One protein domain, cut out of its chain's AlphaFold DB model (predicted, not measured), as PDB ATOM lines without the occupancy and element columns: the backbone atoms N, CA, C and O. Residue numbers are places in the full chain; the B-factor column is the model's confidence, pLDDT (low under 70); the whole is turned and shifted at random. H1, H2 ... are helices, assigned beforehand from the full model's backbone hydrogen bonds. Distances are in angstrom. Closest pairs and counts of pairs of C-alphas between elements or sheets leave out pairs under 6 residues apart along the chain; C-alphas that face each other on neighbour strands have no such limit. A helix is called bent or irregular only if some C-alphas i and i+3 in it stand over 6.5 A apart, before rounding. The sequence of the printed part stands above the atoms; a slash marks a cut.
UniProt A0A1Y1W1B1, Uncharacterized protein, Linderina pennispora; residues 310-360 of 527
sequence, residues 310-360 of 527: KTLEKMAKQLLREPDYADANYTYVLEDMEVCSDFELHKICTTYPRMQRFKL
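This is residues 310 to 360 of the 527 residues of an uncharacterized protein of Linderina pennispora (UniProt A0A1Y1W1B1). Four short helices form a small ring: H1 packs on H2 at a slant and lies side by side with H4, the two running opposite ways, H4 folds back on H3 as a helical hairpin, and a tight link brings H3 next to H2. The link from H1 to H2, residues 320 to 329, loops out at one end of the longest axis, with Leu 360 at the other. The 51 printed residues hold H1, H2, H3 and H4 in that order and no named strand: all helix, compact, with a radius of gyration of the C-alphas of 9.8 A and spans of 26 by 22 by 16 A.

Find C-alpha 310 at (35.050, -27.821, 44.203); from there H1, residues 310 to 319, runs 14.4 A. H2, residues 330 to 339, covers 14.8 A, and H3, residues 342 to 351, 14.4 A. H4, residues 353 to 358, ends at C-alpha 358, (43.759, -19.271, 45.775); it is irregular, with C-alphas 354 and 357 7.2 A apart.

Start at H1, which touches H2, closest at the C-alphas of Ala 316 and Leu 334, 5.7 A, at a steep tilt of 54 degrees, opposite ways. H1 also touches H4, closest at the C-alphas of Leu 319 and Met 355, 6.8 A, at a shallow tilt of 9 degrees, opposite ways. H3 and H4 touch, closest at the C-alphas of Cys 349 and Met 355, 4.5 A, at a shallow tilt of 33 degrees, only just short of steep. H2 and H3 are close but not clearly touching, H1 and H3 are near each other, and H2 and H4 are apart. Every O i to N i+4 pair is within hydrogen-bond range in H3, against 5 of 6 in H1 and in H2 and 0 of 2 in H4, where 2 of 3 O i to N i+3 pairs are.

The C-alphas farthest apart, of Asp 327 and Leu 360, are 27.0 A from each other. The printed part has no cut and no long link, and no printed residue is under 70 in pLDDT.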
ATOM      1  N   LYS A 310      35.863 -29.053  44.264       94.62
ATOM      2  CA  LYS A 310      35.050 -27.821  44.203       94.62
ATOM      3  C   LYS A 310      35.903 -26.554  44.070       94.62
ATOM      4  O   LYS A 310      35.470 -25.581  43.455       94.62
ATOM      5  N   THR A 311      37.086 -26.537  44.680       94.25
ATOM      6  CA  THR A 311      38.060 -25.450  44.523       94.25
ATOM      7  C   THR A 311      38.648 -25.473  43.113       94.25
ATOM      8  O   THR A 311      38.676 -24.425  42.471       94.25
ATOM      9  N   LEU A 312      39.007 -26.653  42.593       95.12
ATOM     10  CA  LEU A 312      39.536 -26.817  41.234       95.12
ATOM     11  C   LEU A 312      38.557 -26.336  40.163       95.12
ATOM     12  O   LEU A 312      38.955 -25.595  39.277       95.12
ATOM     13  N   GLU A 313      37.262 -26.645  40.274       95.25
ATOM     14  CA  GLU A 313      36.248 -26.148  39.328       95.25
ATOM     15  C   GLU A 313      36.191 -24.611  39.278       95.25
ATOM     16  O   GLU A 313      36.009 -24.010  38.215       95.25
ATOM     17  N   LYS A 314      36.353 -23.946  40.431       95.06
ATOM     18  CA  LYS A 314      36.410 -22.476  40.505       95.06
ATOM     19  C   LYS A 314      37.711 -21.943  39.915       95.06
ATOM     20  O   LYS A 314      37.683 -20.941  39.203       95.06
ATOM     21  N   MET A 315      38.822 -22.608  40.215       94.38
ATOM     22  CA  MET A 315      40.144 -22.263  39.711       94.38
ATOM     23  C   MET A 315      40.221 -22.424  38.191       94.38
ATOM     24  O   MET A 315      40.592 -21.471  37.523       94.38
ATOM     25  N   ALA A 316      39.773 -23.548  37.630       94.12
ATOM     26  CA  ALA A 316      39.755 -23.811  36.191       94.12
ATOM     27  C   ALA A 316      38.933 -22.755  35.432       94.12
ATOM     28  O   ALA A 316      39.411 -22.174  34.461       94.12
ATOM     29  N   LYS A 317      37.734 -22.400  35.927       93.75
ATOM     30  CA  LYS A 317      36.921 -21.308  35.346       93.75
ATOM     31  C   LYS A 317      37.628 -19.960  35.355       93.75
ATOM     32  O   LYS A 317      37.328 -19.105  34.524       93.75
ATOM     33  N   GLN A 318      38.485 -19.727  36.342       93.25
ATOM     34  CA  GLN A 318      39.222 -18.483  36.442       93.25
ATOM     35  C   GLN A 318      40.496 -18.484  35.608       93.25
ATOM     36  O   GLN A 318      40.804 -17.451  35.017       93.25
ATOM     37  N   LEU A 319      41.180 -19.622  35.535       92.38
ATOM     38  CA  LEU A 319      42.388 -19.804  34.750       92.38
ATOM     39  C   LEU A 319      42.105 -19.582  33.263       92.38
ATOM     40  O   LEU A 319      42.851 -18.862  32.625       92.38
ATOM     41  N   LEU A 320      40.950 -20.035  32.756       92.50
ATOM     42  CA  LEU A 320      40.473 -19.740  31.390       92.50
ATOM     43  C   LEU A 320      40.329 -18.247  31.067       92.50
ATOM     44  O   LEU A 320      40.153 -17.868  29.913       92.50
ATOM     45  N   ARG A 321      40.332 -17.381  32.083       91.50
ATOM     46  CA  ARG A 321      40.293 -15.934  31.881       91.50
ATOM     47  C   ARG A 321      41.688 -15.322  31.790       91.50
ATOM     48  O   ARG A 321      41.766 -14.100  31.667       91.50
ATOM     49  N   GLU A 322      42.749 -16.104  31.943       91.94
ATOM     50  CA  GLU A 322      44.116 -15.661  31.689       91.94
ATOM     51  C   GLU A 322      44.428 -15.754  30.189       91.94
ATOM     52  O   GLU A 322      43.933 -16.669  29.529       91.94
ATOM     53  N   PRO A 323      45.239 -14.832  29.639       90.81
ATOM     54  CA  PRO A 323      45.566 -14.814  28.212       90.81
ATOM     55  C   PRO A 323      46.115 -16.149  27.695       90.81
ATOM     56  O   PRO A 323      45.694 -16.609  26.637       90.81
ATOM     57  N   ASP A 324      46.976 -16.804  28.478       89.19
ATOM     58  CA  ASP A 324      47.619 -18.077  28.124       89.19
ATOM     59  C   ASP A 324      46.628 -19.244  27.972       89.19
ATOM     60  O   ASP A 324      46.935 -20.242  27.323       89.19
ATOM     61  N   TYR A 325      45.434 -19.124  28.558       89.31
ATOM     62  CA  TYR A 325      44.398 -20.159  28.568       89.31
ATOM     63  C   TYR A 325      43.119 -19.720  27.846       89.31
ATOM     64  O   TYR A 325      42.095 -20.392  27.972       89.31
ATOM     65  N   ALA A 326      43.155 -18.616  27.092       85.31
ATOM     66  CA  ALA A 326      41.971 -18.064  26.433       85.31
ATOM     67  C   ALA A 326      41.303 -19.065  25.468       85.31
ATOM     68  O   ALA A 326      40.076 -19.134  25.412       85.31
ATOM     69  N   ASP A 327      42.110 -19.880  24.780       90.31
ATOM     70  CA  ASP A 327      41.655 -20.914  23.839       90.31
ATOM     71  C   ASP A 327      41.611 -22.325  24.460       90.31
ATOM     72  O   ASP A 327      41.327 -23.314  23.777       90.31
ATOM     73  N   ALA A 328      41.915 -22.453  25.756       91.31
ATOM     74  CA  ALA A 328      41.971 -23.748  26.416       91.31
ATOM     75  C   ALA A 328      40.565 -24.311  26.681       91.31
ATOM     76  O   ALA A 328      39.596 -23.594  26.943       91.31
ATOM     77  N   ASN A 329      40.444 -25.638  26.652       94.19
ATOM     78  CA  ASN A 329      39.192 -26.308  26.977       94.19
ATOM     79  C   ASN A 329      39.054 -26.476  28.498       94.19
ATOM     80  O   ASN A 329      39.941 -27.036  29.138       94.19
ATOM     81  N   TYR A 330      37.916 -26.058  29.062       93.44
ATOM     82  CA  TYR A 330      37.624 -26.202  30.495       93.44
ATOM     83  C   TYR A 330      37.839 -27.622  31.025       93.44
ATOM     84  O   TYR A 330      38.411 -27.790  32.099       93.44
ATOM     85  N   THR A 331      37.366 -28.627  30.288       93.88
ATOM     86  CA  THR A 331      37.431 -30.028  30.708       93.88
ATOM     87  C   THR A 331      38.879 -30.481  30.825       93.88
ATOM     88  O   THR A 331      39.249 -31.014  31.863       93.88
ATOM     89  N   TYR A 332      39.713 -30.180  29.826       93.44
ATOM     90  CA  TYR A 332      41.130 -30.551  29.850       93.44
ATOM     91  C   TYR A 332      41.898 -29.812  30.942       93.44
ATOM     92  O   TYR A 332      42.651 -30.433  31.678       93.44
ATOM     93  N   VAL A 333      41.629 -28.516  31.136       92.50
ATOM     94  CA  VAL A 333      42.234 -27.754  32.240       92.50
ATOM     95  C   VAL A 333      41.870 -28.369  33.593       92.50
ATOM     96  O   VAL A 333      42.729 -28.502  34.459       92.50
ATOM     97  N   LEU A 334      40.605 -28.746  33.798       94.06
ATOM     98  CA  LEU A 334      40.179 -29.359  35.053       94.06
ATOM     99  C   LEU A 334      40.815 -30.741  35.259       94.06
ATOM    100  O   LEU A 334      41.254 -31.029  36.368       94.06
ATOM    101  N   GLU A 335      40.878 -31.570  34.216       93.19
ATOM    102  CA  GLU A 335      41.522 -32.890  34.253       93.19
ATOM    103  C   GLU A 335      43.020 -32.780  34.577       93.19
ATOM    104  O   GLU A 335      43.505 -33.487  35.464       93.19
ATOM    105  N   ASP A 336      43.728 -31.836  33.951       92.38
ATOM    106  CA  ASP A 336      45.141 -31.557  34.229       92.38
ATOM    107  C   ASP A 336      45.340 -31.105  35.682       92.38
ATOM    108  O   ASP A 336      46.231 -31.576  36.386       92.38
ATOM    109  N   MET A 337      44.462 -30.234  36.183       93.69
ATOM    110  CA  MET A 337      44.503 -29.789  37.576       93.69
ATOM    111  C   MET A 337      44.164 -30.902  38.579       93.69
ATOM    112  O   MET A 337      44.593 -30.840  39.733       93.69
ATOM    113  N   GLU A 338      43.380 -31.910  38.189       93.44
ATOM    114  CA  GLU A 338      42.989 -33.002  39.082       93.44
ATOM    115  C   GLU A 338      44.141 -33.961  39.404       93.44
ATOM    116  O   GLU A 338      44.087 -34.619  40.448       93.44
ATOM    117  N   VAL A 339      45.171 -34.016  38.555       91.38
ATOM    118  CA  VAL A 339      46.370 -34.841  38.770       91.38
ATOM    119  C   VAL A 339      47.512 -34.091  39.464       91.38
ATOM    120  O   VAL A 339      48.469 -34.727  39.904       91.38
ATOM    121  N   CYS A 340      47.405 -32.768  39.607       93.25
ATOM    122  CA  CYS A 340      48.392 -31.946  40.300       93.25
ATOM    123  C   CYS A 340      48.349 -32.121  41.828       93.25
ATOM    124  O   CYS A 340      47.291 -32.249  42.452       93.25
ATOM    125  N   SER A 341      49.529 -32.050  42.439       96.00
ATOM    126  CA  SER A 341      49.718 -31.868  43.881       96.00
ATOM    127  C   SER A 341      49.298 -30.468  44.338       96.00
ATOM    128  O   SER A 341      49.194 -29.538  43.531       96.00
ATOM    129  N   ASP A 342      49.090 -30.280  45.647       96.50
ATOM    130  CA  ASP A 342      48.746 -28.955  46.170       96.50
ATOM    131  C   ASP A 342      49.840 -27.921  45.868       96.50
ATOM    132  O   ASP A 342      49.533 -26.760  45.599       96.50
ATOM    133  N   PHE A 343      51.113 -28.321  45.868       97.31
ATOM    134  CA  PHE A 343      52.196 -27.390  45.568       97.31
ATOM    135  C   PHE A 343      52.251 -26.969  44.092       97.31
ATOM    136  O   PHE A 343      52.485 -25.799  43.789       97.31
ATOM    137  N   GLU A 344      51.989 -27.882  43.155       96.38
ATOM    138  CA  GLU A 344      51.899 -27.538  41.727       96.38
ATOM    139  C   GLU A 344      50.734 -26.575  41.465       96.38
ATOM    140  O   GLU A 344      50.881 -25.580  40.755       96.38
ATOM    141  N   LEU A 345      49.595 -26.805  42.123       96.25
ATOM    142  CA  LEU A 345      48.449 -25.897  42.078       96.25
ATOM    143  C   LEU A 345      48.761 -24.538  42.718       96.25
ATOM    144  O   LEU A 345      48.371 -23.497  42.184       96.25
ATOM    145  N   HIS A 346      49.504 -24.523  43.826       96.25
ATOM    146  CA  HIS A 346      50.016 -23.296  44.429       96.25
ATOM    147  C   HIS A 346      50.911 -22.521  43.451       96.25
ATOM    148  O   HIS A 346      50.736 -21.310  43.313       96.25
ATOM    149  N   LYS A 347      51.809 -23.198  42.718       95.25
ATOM    150  CA  LYS A 347      52.651 -22.563  41.692       95.25
ATOM    151  C   LYS A 347      51.814 -21.877  40.611       95.25
ATOM    152  O   LYS A 347      52.067 -20.718  40.292       95.25
ATOM    153  N   ILE A 348      50.756 -22.527  40.120       93.50
ATOM    154  CA  ILE A 348      49.804 -21.900  39.181       93.50
ATOM    155  C   ILE A 348      49.199 -20.627  39.801       93.50
ATOM    156  O   ILE A 348      49.102 -19.595  39.139       93.50
ATOM    157  N   CYS A 349      48.848 -20.663  41.090       94.06
ATOM    158  CA  CYS A 349      48.308 -19.498  41.799       94.06
ATOM    159  C   CYS A 349      49.307 -18.346  41.945       94.06
ATOM    160  O   CYS A 349      48.889 -17.190  42.006       94.06
ATOM    161  N   THR A 350      50.605 -18.642  42.023       92.94
ATOM    162  CA  THR A 350      51.657 -17.618  42.086       92.94
ATOM    163  C   THR A 350      51.999 -17.029  40.724       92.94
ATOM    164  O   THR A 350      52.274 -15.835  40.647       92.94
ATOM    165  N   THR A 351      51.950 -17.835  39.662       93.00
ATOM    166  CA  THR A 351      52.299 -17.406  38.302       93.00
ATOM    167  C   THR A 351      51.242 -16.477  37.714       93.00
ATOM    168  O   THR A 351      51.576 -15.470  37.093       93.00
ATOM    169  N   TYR A 352      49.962 -16.792  37.926       93.06
ATOM    170  CA  TYR A 352      48.856 -16.101  37.269       93.06
ATOM    171  C   TYR A 352      48.186 -15.067  38.187       93.06
ATOM    172  O   TYR A 352      47.649 -15.439  39.237       93.06
ATOM    173  N   PRO A 353      48.140 -13.771  37.808       90.31
ATOM    174  CA  PRO A 353      47.597 -12.709  38.656       90.31
ATOM    175  C   PRO A 353      46.160 -12.953  39.124       90.31
ATOM    176  O   PRO A 353      45.827 -12.692  40.282       90.31
ATOM    177  N   ARG A 354      45.284 -13.492  38.266       90.69
ATOM    178  CA  ARG A 354      43.881 -13.754  38.629       90.69
ATOM    179  C   ARG A 354      43.771 -14.925  39.605       90.69
ATOM    180  O   ARG A 354      42.788 -15.005  40.342       90.69
ATOM    181  N   MET A 355      44.766 -15.800  39.663       91.88
ATOM    182  CA  MET A 355      44.767 -16.993  40.510       91.88
ATOM    183  C   MET A 355      45.290 -16.731  41.930       91.88
ATOM    184  O   MET A 355      45.072 -17.564  42.809       91.88
ATOM    185  N   GLN A 356      45.873 -15.555  42.198       91.56
ATOM    186  CA  GLN A 356      46.496 -15.215  43.486       91.56
ATOM    187  C   GLN A 356      45.577 -15.395  44.702       91.56
ATOM    188  O   GLN A 356      46.045 -15.733  45.785       91.56
ATOM    189  N   ARG A 357      44.255 -15.242  44.543       93.25
ATOM    190  CA  ARG A 357      43.287 -15.453  45.637       93.25
ATOM    191  C   ARG A 357      43.213 -16.891  46.160       93.25
ATOM    192  O   ARG A 357      42.667 -17.109  47.234       93.25
ATOM    193  N   PHE A 358      43.699 -17.861  45.389       94.38
ATOM    194  CA  PHE A 358      43.759 -19.271  45.775       94.38
ATOM    195  C   PHE A 358      45.149 -19.682  46.270       94.38
ATOM    196  O   PHE A 358      45.367 -20.856  46.564       94.38
ATOM    197  N   LYS A 359      46.098 -18.743  46.350       95.12
ATOM    198  CA  LYS A 359      47.456 -19.005  46.815       95.12
ATOM    199  C   LYS A 359      47.431 -19.448  48.285       95.12
ATOM    200  O   LYS A 359      46.826 -18.789  49.127       95.12
ATOM    201  N   LEU A 360      48.108 -20.557  48.584       94.88
ATOM    202  CA  LEU A 360      48.378 -20.970  49.968       94.88
ATOM    203  C   LEU A 360      49.258 -19.939  50.689       94.88
ATOM    204  O   LEU A 360      50.088 -19.275  50.067       94.88
TER     205      LEU A 360